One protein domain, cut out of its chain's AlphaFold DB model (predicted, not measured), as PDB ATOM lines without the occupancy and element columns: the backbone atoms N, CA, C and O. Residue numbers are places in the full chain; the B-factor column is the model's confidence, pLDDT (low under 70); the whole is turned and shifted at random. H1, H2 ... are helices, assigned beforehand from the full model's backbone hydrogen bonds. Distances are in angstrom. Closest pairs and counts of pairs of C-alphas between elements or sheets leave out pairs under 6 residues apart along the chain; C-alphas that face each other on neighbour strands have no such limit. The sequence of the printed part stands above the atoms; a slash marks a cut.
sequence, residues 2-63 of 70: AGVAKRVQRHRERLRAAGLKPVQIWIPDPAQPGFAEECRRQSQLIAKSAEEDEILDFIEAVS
ATOM      1  N   ALA A   2      -4.834   3.552 -23.461       63.72
ATOM      2  CA  ALA A   2      -4.885   4.981 -23.837       63.72
ATOM      3  C   ALA A   2      -4.512   5.307 -25.307       63.72
ATOM      4  O   ALA A   2      -5.079   6.218 -25.910       63.72
ATOM      5  N   GLY A   3      -3.598   4.543 -25.920       85.44
ATOM      6  CA  GLY A   3      -3.160   4.780 -27.306       85.44
ATOM      7  C   GLY A   3      -4.220   4.470 -28.372       85.44
ATOM      8  O   GLY A   3      -4.299   5.170 -29.382       85.44
ATOM      9  N   VAL A   4      -5.069   3.460 -28.141       88.00
ATOM     10  CA  VAL A   4      -6.151   3.087 -29.070       88.00
ATOM     11  C   VAL A   4      -7.247   4.147 -29.050       88.00
ATOM     12  O   VAL A   4      -7.641   4.627 -30.111       88.00
ATOM     13  N   ALA A   5      -7.664   4.589 -27.861       90.06
ATOM     14  CA  ALA A   5      -8.658   5.649 -27.711       90.06
ATOM     15  C   ALA A   5      -8.221   6.946 -28.418       90.06
ATOM     16  O   ALA A   5      -8.981   7.507 -29.205       90.06
ATOM     17  N   LYS A   6      -6.957   7.362 -28.234       93.56
ATOM     18  CA  LYS A   6      -6.400   8.560 -28.884       93.56
ATOM     19  C   LYS A   6      -6.338   8.434 -30.414       93.56
ATOM     20  O   LYS A   6      -6.614   9.400 -31.124       93.56
ATOM     21  N   ARG A   7      -6.016   7.246 -30.938       93.44
ATOM     22  CA  ARG A   7      -6.053   6.950 -32.385       93.44
ATOM     23  C   ARG A   7      -7.468   7.026 -32.956       93.44
ATOM     24  O   ARG A   7      -7.669   7.669 -33.982       93.44
ATOM     25  N   VAL A   8      -8.435   6.391 -32.291       92.81
ATOM     26  CA  VAL A   8      -9.847   6.399 -32.709       92.81
ATOM     27  C   VAL A   8     -10.403   7.822 -32.683       92.81
ATOM     28  O   VAL A   8     -11.092   8.227 -33.619       92.81
ATOM     29  N   GLN A   9     -10.057   8.608 -31.661       92.94
ATOM     30  CA  GLN A   9     -10.442  10.013 -31.565       92.94
ATOM     31  C   GLN A   9      -9.906  10.839 -32.741       92.94
ATOM     32  O   GLN A   9     -10.700  11.451 -33.453       92.94
ATOM     33  N   ARG A  10      -8.593  10.782 -33.005       95.31
ATOM     34  CA  ARG A  10      -7.966  11.507 -34.123       95.31
ATOM     35  C   ARG A  10      -8.562  11.113 -35.478       95.31
ATOM     36  O   ARG A  10      -8.775  11.963 -36.338       95.31
ATOM     37  N   HIS A  11      -8.850   9.826 -35.676       93.50
ATOM     38  CA  HIS A  11      -9.491   9.344 -36.898       93.50
ATOM     39  C   HIS A  11     -10.897   9.936 -37.076       93.50
ATOM     40  O   HIS A  11     -11.210  10.453 -38.149       93.50
ATOM     41  N   ARG A  12     -11.717   9.934 -36.016       95.00
ATOM     42  CA  ARG A  12     -13.059  10.538 -36.032       95.00
ATOM     43  C   ARG A  12     -13.010  12.048 -36.272       95.00
ATOM     44  O   ARG A  12     -13.840  12.554 -37.013       95.00
ATOM     45  N   GLU A  13     -12.054  12.765 -35.681       96.31
ATOM     46  CA  GLU A  13     -11.847  14.203 -35.922       96.31
ATOM     47  C   GLU A  13     -11.557  14.494 -37.400       96.31
ATOM     48  O   GLU A  13     -12.202  15.364 -37.984       96.31
ATOM     49  N   ARG A  14     -10.680  13.706 -38.039       96.94
ATOM     50  CA  ARG A  14     -10.393  13.825 -39.477       96.94
ATOM     51  C   ARG A  14     -11.630  13.578 -40.346       96.94
ATOM     52  O   ARG A  14     -11.857  14.322 -41.291       96.94
ATOM     53  N   LEU A  15     -12.427  12.551 -40.033       96.56
ATOM     54  CA  LEU A  15     -13.659  12.258 -40.778       96.56
ATOM     55  C   LEU A  15     -14.691  13.384 -40.630       96.56
ATOM     56  O   LEU A  15     -15.286  13.789 -41.623       96.56
ATOM     57  N   ARG A  16     -14.851  13.947 -39.423       96.31
ATOM     58  CA  ARG A  16     -15.740  15.100 -39.203       96.31
ATOM     59  C   ARG A  16     -15.285  16.336 -39.974       96.31
ATOM     60  O   ARG A  16     -16.120  17.004 -40.568       96.31
ATOM     61  N   ALA A  17     -13.981  16.619 -40.002       97.25
ATOM     62  CA  ALA A  17     -13.429  17.725 -40.790       97.25
ATOM     63  C   ALA A  17     -13.648  17.540 -42.305       97.25
ATOM     64  O   ALA A  17     -13.779  18.523 -43.023       97.25
ATOM     65  N   ALA A  18     -13.743  16.293 -42.779       97.00
ATOM     66  CA  ALA A  18     -14.114  15.954 -44.154       97.00
ATOM     67  C   ALA A  18     -15.640  15.960 -44.409       97.00
ATOM     68  O   ALA A  18     -16.077  15.540 -45.475       97.00
ATOM     69  N   GLY A  19     -16.456  16.397 -43.440       96.56
ATOM     70  CA  GLY A  19     -17.915  16.488 -43.571       96.56
ATOM     71  C   GLY A  19     -18.682  15.198 -43.258       96.56
ATOM     72  O   GLY A  19     -19.892  15.148 -43.459       96.56
ATOM     73  N   LEU A  20     -18.021  14.154 -42.749       96.50
ATOM     74  CA  LEU A  20     -18.655  12.863 -42.473       96.50
ATOM     75  C   LEU A  20     -19.208  12.793 -41.044       96.50
ATOM     76  O   LEU A  20     -18.542  13.153 -40.067       96.50
ATOM     77  N   LYS A  21     -20.420  12.244 -40.906       93.94
ATOM     78  CA  LYS A  21     -21.066  11.986 -39.614       93.94
ATOM     79  C   LYS A  21     -20.890  10.513 -39.222       93.94
ATOM     80  O   LYS A  21     -21.268   9.640 -39.997       93.94
ATOM     81  N   PRO A  22     -20.358  10.202 -38.026       93.19
ATOM     82  CA  PRO A  22     -20.283   8.822 -37.564       93.19
ATOM     83  C   PRO A  22     -21.685   8.287 -37.247       93.19
ATOM     84  O   PRO A  22     -22.428   8.915 -36.490       93.19
ATOM     85  N   VAL A  23     -22.009   7.109 -37.774       92.25
ATOM     86  CA  VAL A  23     -23.208   6.339 -37.422       92.25
ATOM     87  C   VAL A  23     -22.759   5.091 -36.668       92.25
ATOM     88  O   VAL A  23     -21.848   4.393 -37.109       92.25
ATOM     89  N   GLN A  24     -23.352   4.841 -35.501       90.94
ATOM     90  CA  GLN A  24     -23.178   3.594 -34.757       90.94
ATOM     91  C   GLN A  24     -24.504   2.852 -34.779       90.94
ATOM     92  O   GLN A  24     -25.514   3.388 -34.325       90.94
ATOM     93  N   ILE A  25     -24.476   1.639 -35.312       91.19
ATOM     94  CA  ILE A  25     -25.608   0.722 -35.311       91.19
ATOM     95  C   ILE A  25     -25.241  -0.499 -34.482       91.19
ATOM     96  O   ILE A  25     -24.091  -0.946 -34.492       91.19
ATOM     97  N   TRP A  26     -26.221  -1.020 -33.756       92.12
ATOM     98  CA  TRP A  26     -26.119  -2.319 -33.108       92.12
ATOM     99  C   TRP A  26     -26.659  -3.365 -34.074       92.12
ATOM    100  O   TRP A  26     -27.762  -3.203 -34.592       92.12
ATOM    101  N   ILE A  27     -25.870  -4.403 -34.325       91.75
ATOM    102  CA  ILE A  27     -26.247  -5.532 -35.179       91.75
ATOM    103  C   ILE A  27     -26.403  -6.792 -34.322       91.75
ATOM    104  O   ILE A  27     -25.794  -6.859 -33.249       91.75
ATOM    105  N   PRO A  28     -27.219  -7.774 -34.750       91.06
ATOM    106  CA  PRO A  28     -27.312  -9.046 -34.046       91.06
ATOM    107  C   PRO A  28     -25.946  -9.739 -34.018       91.06
ATOM    108  O   PRO A  28     -25.246  -9.771 -35.026       91.06
ATOM    109  N   ASP A  29     -25.561 -10.267 -32.860       94.44
ATOM    110  CA  ASP A  29     -24.251 -10.885 -32.645       94.44
ATOM    111  C   ASP A  29     -24.153 -12.253 -33.358       94.44
ATOM    112  O   ASP A  29     -24.893 -13.173 -32.989       94.44
ATOM    113  N   PRO A  30     -23.236 -12.431 -34.334       94.81
ATOM    114  CA  PRO A  30     -23.077 -13.689 -35.064       94.81
ATOM    115  C   PRO A  30     -22.635 -14.884 -34.216       94.81
ATOM    116  O   PRO A  30     -22.758 -16.023 -34.665       94.81
ATOM    117  N   ALA A  31     -22.101 -14.645 -33.014       95.50
ATOM    118  CA  ALA A  31     -21.684 -15.704 -32.099       95.50
ATOM    119  C   ALA A  31     -22.844 -16.274 -31.263       95.50
ATOM    120  O   ALA A  31     -22.666 -17.294 -30.593       95.50
ATOM    121  N   GLN A  32     -24.019 -15.636 -31.274       96.06
ATOM    122  CA  GLN A  32     -25.164 -16.113 -30.504       96.06
ATOM    123  C   GLN A  32     -25.787 -17.361 -31.143       96.06
ATOM    124  O   GLN A  32     -25.962 -17.412 -32.367       96.06
ATOM    125  N   PRO A  33     -26.190 -18.359 -30.333       96.81
ATOM    126  CA  PRO A  33     -26.992 -19.472 -30.825       96.81
ATOM    127  C   PRO A  33     -28.255 -18.960 -31.530       96.81
ATOM    128  O   PRO A  33     -28.935 -18.073 -31.015       96.81
ATOM    129  N   GLY A  34     -28.581 -19.516 -32.699       94.44
ATOM    130  CA  GLY A  34     -29.762 -19.113 -33.472       94.44
ATOM    131  C   GLY A  34     -29.527 -17.998 -34.498       94.44
ATOM    132  O   GLY A  34     -30.430 -17.691 -35.278       94.44
ATOM    133  N   PHE A  35     -28.339 -17.375 -34.532       96.31
ATOM    134  CA  PHE A  35     -28.056 -16.298 -35.488       96.31
ATOM    135  C   PHE A  35     -28.161 -16.769 -36.944       96.31
ATOM    136  O   PHE A  35     -28.706 -16.058 -37.783       96.31
ATOM    137  N   ALA A  36     -27.664 -17.969 -37.258       96.06
ATOM    138  CA  ALA A  36     -27.686 -18.492 -38.624       96.06
ATOM    139  C   ALA A  36     -29.122 -18.736 -39.120       96.06
ATOM    140  O   ALA A  36     -29.444 -18.458 -40.278       96.06
ATOM    141  N   GLU A  37     -29.992 -19.231 -38.244       96.62
ATOM    142  CA  GLU A  37     -31.409 -19.452 -38.505       96.62
ATOM    143  C   GLU A  37     -32.145 -18.131 -38.720       96.62
ATOM    144  O   GLU A  37     -32.895 -17.998 -39.689       96.62
ATOM    145  N   GLU A  38     -31.897 -17.140 -37.861       94.88
ATOM    146  CA  GLU A  38     -32.513 -15.820 -37.985       94.88
ATOM    147  C   GLU A  38     -32.026 -15.085 -39.236       94.88
ATOM    148  O   GLU A  38     -32.838 -14.532 -39.977       94.88
ATOM    149  N   CYS A  39     -30.725 -15.149 -39.530       95.12
ATOM    150  CA  CYS A  39     -30.144 -14.613 -40.757       95.12
ATOM    151  C   CYS A  39     -30.832 -15.223 -41.985       95.12
ATOM    152  O   CYS A  39     -31.363 -14.496 -42.821       95.12
ATOM    153  N   ARG A  40     -30.953 -16.558 -42.041       95.44
ATOM    154  CA  ARG A  40     -31.661 -17.253 -43.128       95.44
ATOM    155  C   ARG A  40     -33.115 -16.798 -43.249       95.44
ATOM    156  O   ARG A  40     -33.583 -16.557 -44.362       95.44
ATOM    157  N   ARG A  41     -33.835 -16.697 -42.129       95.56
ATOM    158  CA  ARG A  41     -35.240 -16.273 -42.106       95.56
ATOM    159  C   ARG A  41     -35.395 -14.854 -42.653       95.56
ATOM    160  O   ARG A  41     -36.286 -14.624 -43.467       95.56
ATOM    161  N   GLN A  42     -34.536 -13.921 -42.242       94.06
ATOM    162  CA  GLN A  42     -34.574 -12.537 -42.717       94.06
ATOM    163  C   GLN A  42     -34.193 -12.418 -44.195       94.06
ATOM    164  O   GLN A  42     -34.917 -11.761 -44.940       94.06
ATOM    165  N   SER A  43     -33.147 -13.113 -44.653       93.38
ATOM    166  CA  SER A  43     -32.783 -13.133 -46.076       93.38
ATOM    167  C   SER A  43     -33.940 -13.615 -46.955       93.38
ATOM    168  O   SER A  43     -34.201 -13.036 -48.000       93.38
ATOM    169  N   GLN A  44     -34.686 -14.637 -46.520       94.88
ATOM    170  CA  GLN A  44     -35.850 -15.137 -47.262       94.88
ATOM    171  C   GLN A  44     -37.035 -14.166 -47.292       94.88
ATOM    172  O   GLN A  44     -37.844 -14.239 -48.217       94.88
ATOM    173  N   LEU A  45     -37.187 -13.314 -46.277       92.75
ATOM    174  CA  LEU A  45     -38.226 -12.284 -46.268       92.75
ATOM    175  C   LEU A  45     -37.887 -11.164 -47.250       92.75
ATOM    176  O   LEU A  45     -38.751 -10.752 -48.018       92.75
ATOM    177  N   ILE A  46     -36.631 -10.724 -47.241       92.19
ATOM    178  CA  ILE A  46     -36.132  -9.650 -48.101       92.19
ATOM    179  C   ILE A  46     -36.107 -10.090 -49.569       92.19
ATOM    180  O   ILE A  46     -36.644  -9.387 -50.416       92.19
ATOM    181  N   ALA A  47     -35.638 -11.306 -49.863       90.44
ATOM    182  CA  ALA A  47     -35.626 -11.858 -51.223       90.44
ATOM    183  C   ALA A  47     -37.026 -12.027 -51.853       90.44
ATOM    184  O   ALA A  47     -37.144 -12.346 -53.031       90.44
ATOM    185  N   LYS A  48     -38.096 -11.887 -51.061       85.25
ATOM    186  CA  LYS A  48     -39.491 -11.897 -51.531       85.25
ATOM    187  C   LYS A  48     -40.123 -10.503 -51.547       85.25
ATOM    188  O   LYS A  48     -41.314 -10.400 -51.838       85.25
ATOM    189  N   SER A  49     -39.380  -9.468 -51.164       90.19
ATOM    190  CA  SER A  49     -39.845  -8.085 -51.218       90.19
ATOM    191  C   SER A  49     -39.861  -7.599 -52.666       90.19
ATOM    192  O   SER A  49     -39.107  -8.100 -53.498       90.19
ATOM    193  N   ALA A  50     -40.754  -6.662 -52.980       87.50
ATOM    194  CA  ALA A  50     -40.866  -6.137 -54.340       87.50
ATOM    195  C   ALA A  50     -39.703  -5.190 -54.674       87.50
ATOM    196  O   ALA A  50     -39.387  -4.975 -55.837       87.50
ATOM    197  N   GLU A  51     -39.098  -4.623 -53.636       91.94
ATOM    198  CA  GLU A  51     -38.093  -3.575 -53.700       91.94
ATOM    199  C   GLU A  51     -36.658  -4.119 -53.749       91.94
ATOM    200  O   GLU A  51     -35.741  -3.353 -54.030       91.94
ATOM    201  N   GLU A  52     -36.440  -5.412 -53.475       92.62
ATOM    202  CA  GLU A  52     -35.092  -5.993 -53.375       92.62
ATOM    203  C   GLU A  52     -34.279  -5.797 -54.655       92.62
ATOM    204  O   GLU A  52     -33.149  -5.318 -54.587       92.62
ATOM    205  N   ASP A  53     -34.862  -6.106 -55.815       90.56
ATOM    206  CA  ASP A  53     -34.166  -5.982 -57.100       90.56
ATOM    207  C   ASP A  53     -33.761  -4.522 -57.370       90.56
ATOM    208  O   ASP A  53     -32.615  -4.251 -57.718       90.56
ATOM    209  N   GLU A  54     -34.659  -3.561 -57.117       93.62
ATOM    210  CA  GLU A  54     -34.374  -2.129 -57.292       93.62
ATOM    211  C   GLU A  54     -33.263  -1.647 -56.344       93.62
ATOM    212  O   GLU A  54     -32.383  -0.875 -56.735       93.62
ATOM    213  N   ILE A  55     -33.282  -2.107 -55.090       94.12
ATOM    214  CA  ILE A  55     -32.269  -1.758 -54.091       94.12
ATOM    215  C   ILE A  55     -30.910  -2.345 -54.476       94.12
ATOM    216  O   ILE A  55     -29.902  -1.638 -54.390       94.12
ATOM    217  N   LEU A  56     -30.863  -3.611 -54.895       92.44
ATOM    218  CA  LEU A  56     -29.629  -4.266 -55.326       92.44
ATOM    219  C   LEU A  56     -29.054  -3.597 -56.579       92.44
ATOM    220  O   LEU A  56     -27.860  -3.293 -56.594       92.44
ATOM    221  N   ASP A  57     -29.895  -3.277 -57.564       93.88
ATOM    222  CA  ASP A  57     -29.493  -2.545 -58.770       93.88
ATOM    223  C   ASP A  57     -28.919  -1.165 -58.425       93.88
ATOM    224  O   ASP A  57     -27.880  -0.755 -58.953       93.88
ATOM    225  N   PHE A  58     -29.556  -0.443 -57.497       95.38
ATOM    226  CA  PHE A  58     -29.041   0.835 -57.016       95.38
ATOM    227  C   PHE A  58     -27.681   0.678 -56.326       95.38
ATOM    228  O   PHE A  58     -26.766   1.454 -56.607       95.38
ATOM    229  N   ILE A  59     -27.537  -0.308 -55.431       94.69
ATOM    230  CA  ILE A  59     -26.283  -0.572 -54.710       94.69
ATOM    231  C   ILE A  59     -25.158  -0.876 -55.695       94.69
ATOM    232  O   ILE A  59     -24.082  -0.289 -55.566       94.69
ATOM    233  N   GLU A  60     -25.397  -1.743 -56.677       92.94
ATOM    234  CA  GLU A  60     -24.424  -2.074 -57.720       92.94
ATOM    235  C   GLU A  60     -24.020  -0.812 -58.499       92.94
ATOM    236  O   GLU A  60     -22.835  -0.522 -58.655       92.94
ATOM    237  N   ALA A  61     -24.995   0.011 -58.901       94.69
ATOM    238  CA  ALA A  61     -24.747   1.225 -59.677       94.69
ATOM    239  C   ALA A  61     -23.917   2.292 -58.936       94.69
ATOM    240  O   ALA A  61     -23.196   3.062 -59.578       94.69
ATOM    241  N   VAL A  62     -24.020   2.377 -57.604       94.62
ATOM    242  CA  VAL A  62     -23.278   3.368 -56.793       94.62
ATOM    243  C   VAL A  62     -22.001   2.819 -56.157       94.62
ATOM    244  O   VAL A  62     -21.229   3.591 -55.579       94.62
ATOM    245  N   SER A  63     -21.772   1.507 -56.231       92.56
ATOM    246  CA  SER A  63     -20.599   0.869 -55.641       92.56
ATOM    247  C   SER A  63     -19.339   1.137 -56.465       92.56
ATOM    248  O   SER A  63     -19.310   1.018 -57.687       92.56
TER     249      SER A  63
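This is residues 2 to 63 of the 70 residues of an uncharacterized protein of Chelatococcus caeni (UniProt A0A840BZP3). An open, flat zigzag: helix H1 stands alone on one side, a long link, residues 18 to 34, crosses to the other side, and there H2 and H3 make an L-shaped corner. No helix touches another. The 62 printed residues hold three named helices, H1, H2 and H3, and no named strand; the class is all helix. The whole is extended, with a radius of gyration of the C-alphas of 17.9 A and spans of 45 by 35 by 13 A.

H1, residues 2 to 17, is apart from H2, residues 35 to 46, and from H3, residues 52 to 62. H2 and H3 are close but not clearly touching, about perpendicular at 84 degrees; their closest C-alphas, of Ile 46 and Glu 52, are 6.5 A apart. In H1, H2 and H3 every O i to N i+4 pair is within hydrogen-bond range.

H1 runs 22.9 A from C-alpha 2 at (-4.885, 4.981, -23.837), H2 16.4 A, and H3 15.5 A to C-alpha 62 at (-23.278, 3.368, -56.793).

The farthest C-alphas, of Ala 2 and Ala 50, are 48.5 A apart. The printed part has no cut. The link from H1 to H2 is long, that from H2 to H3 tight. Residue 2 is under pLDDT 70.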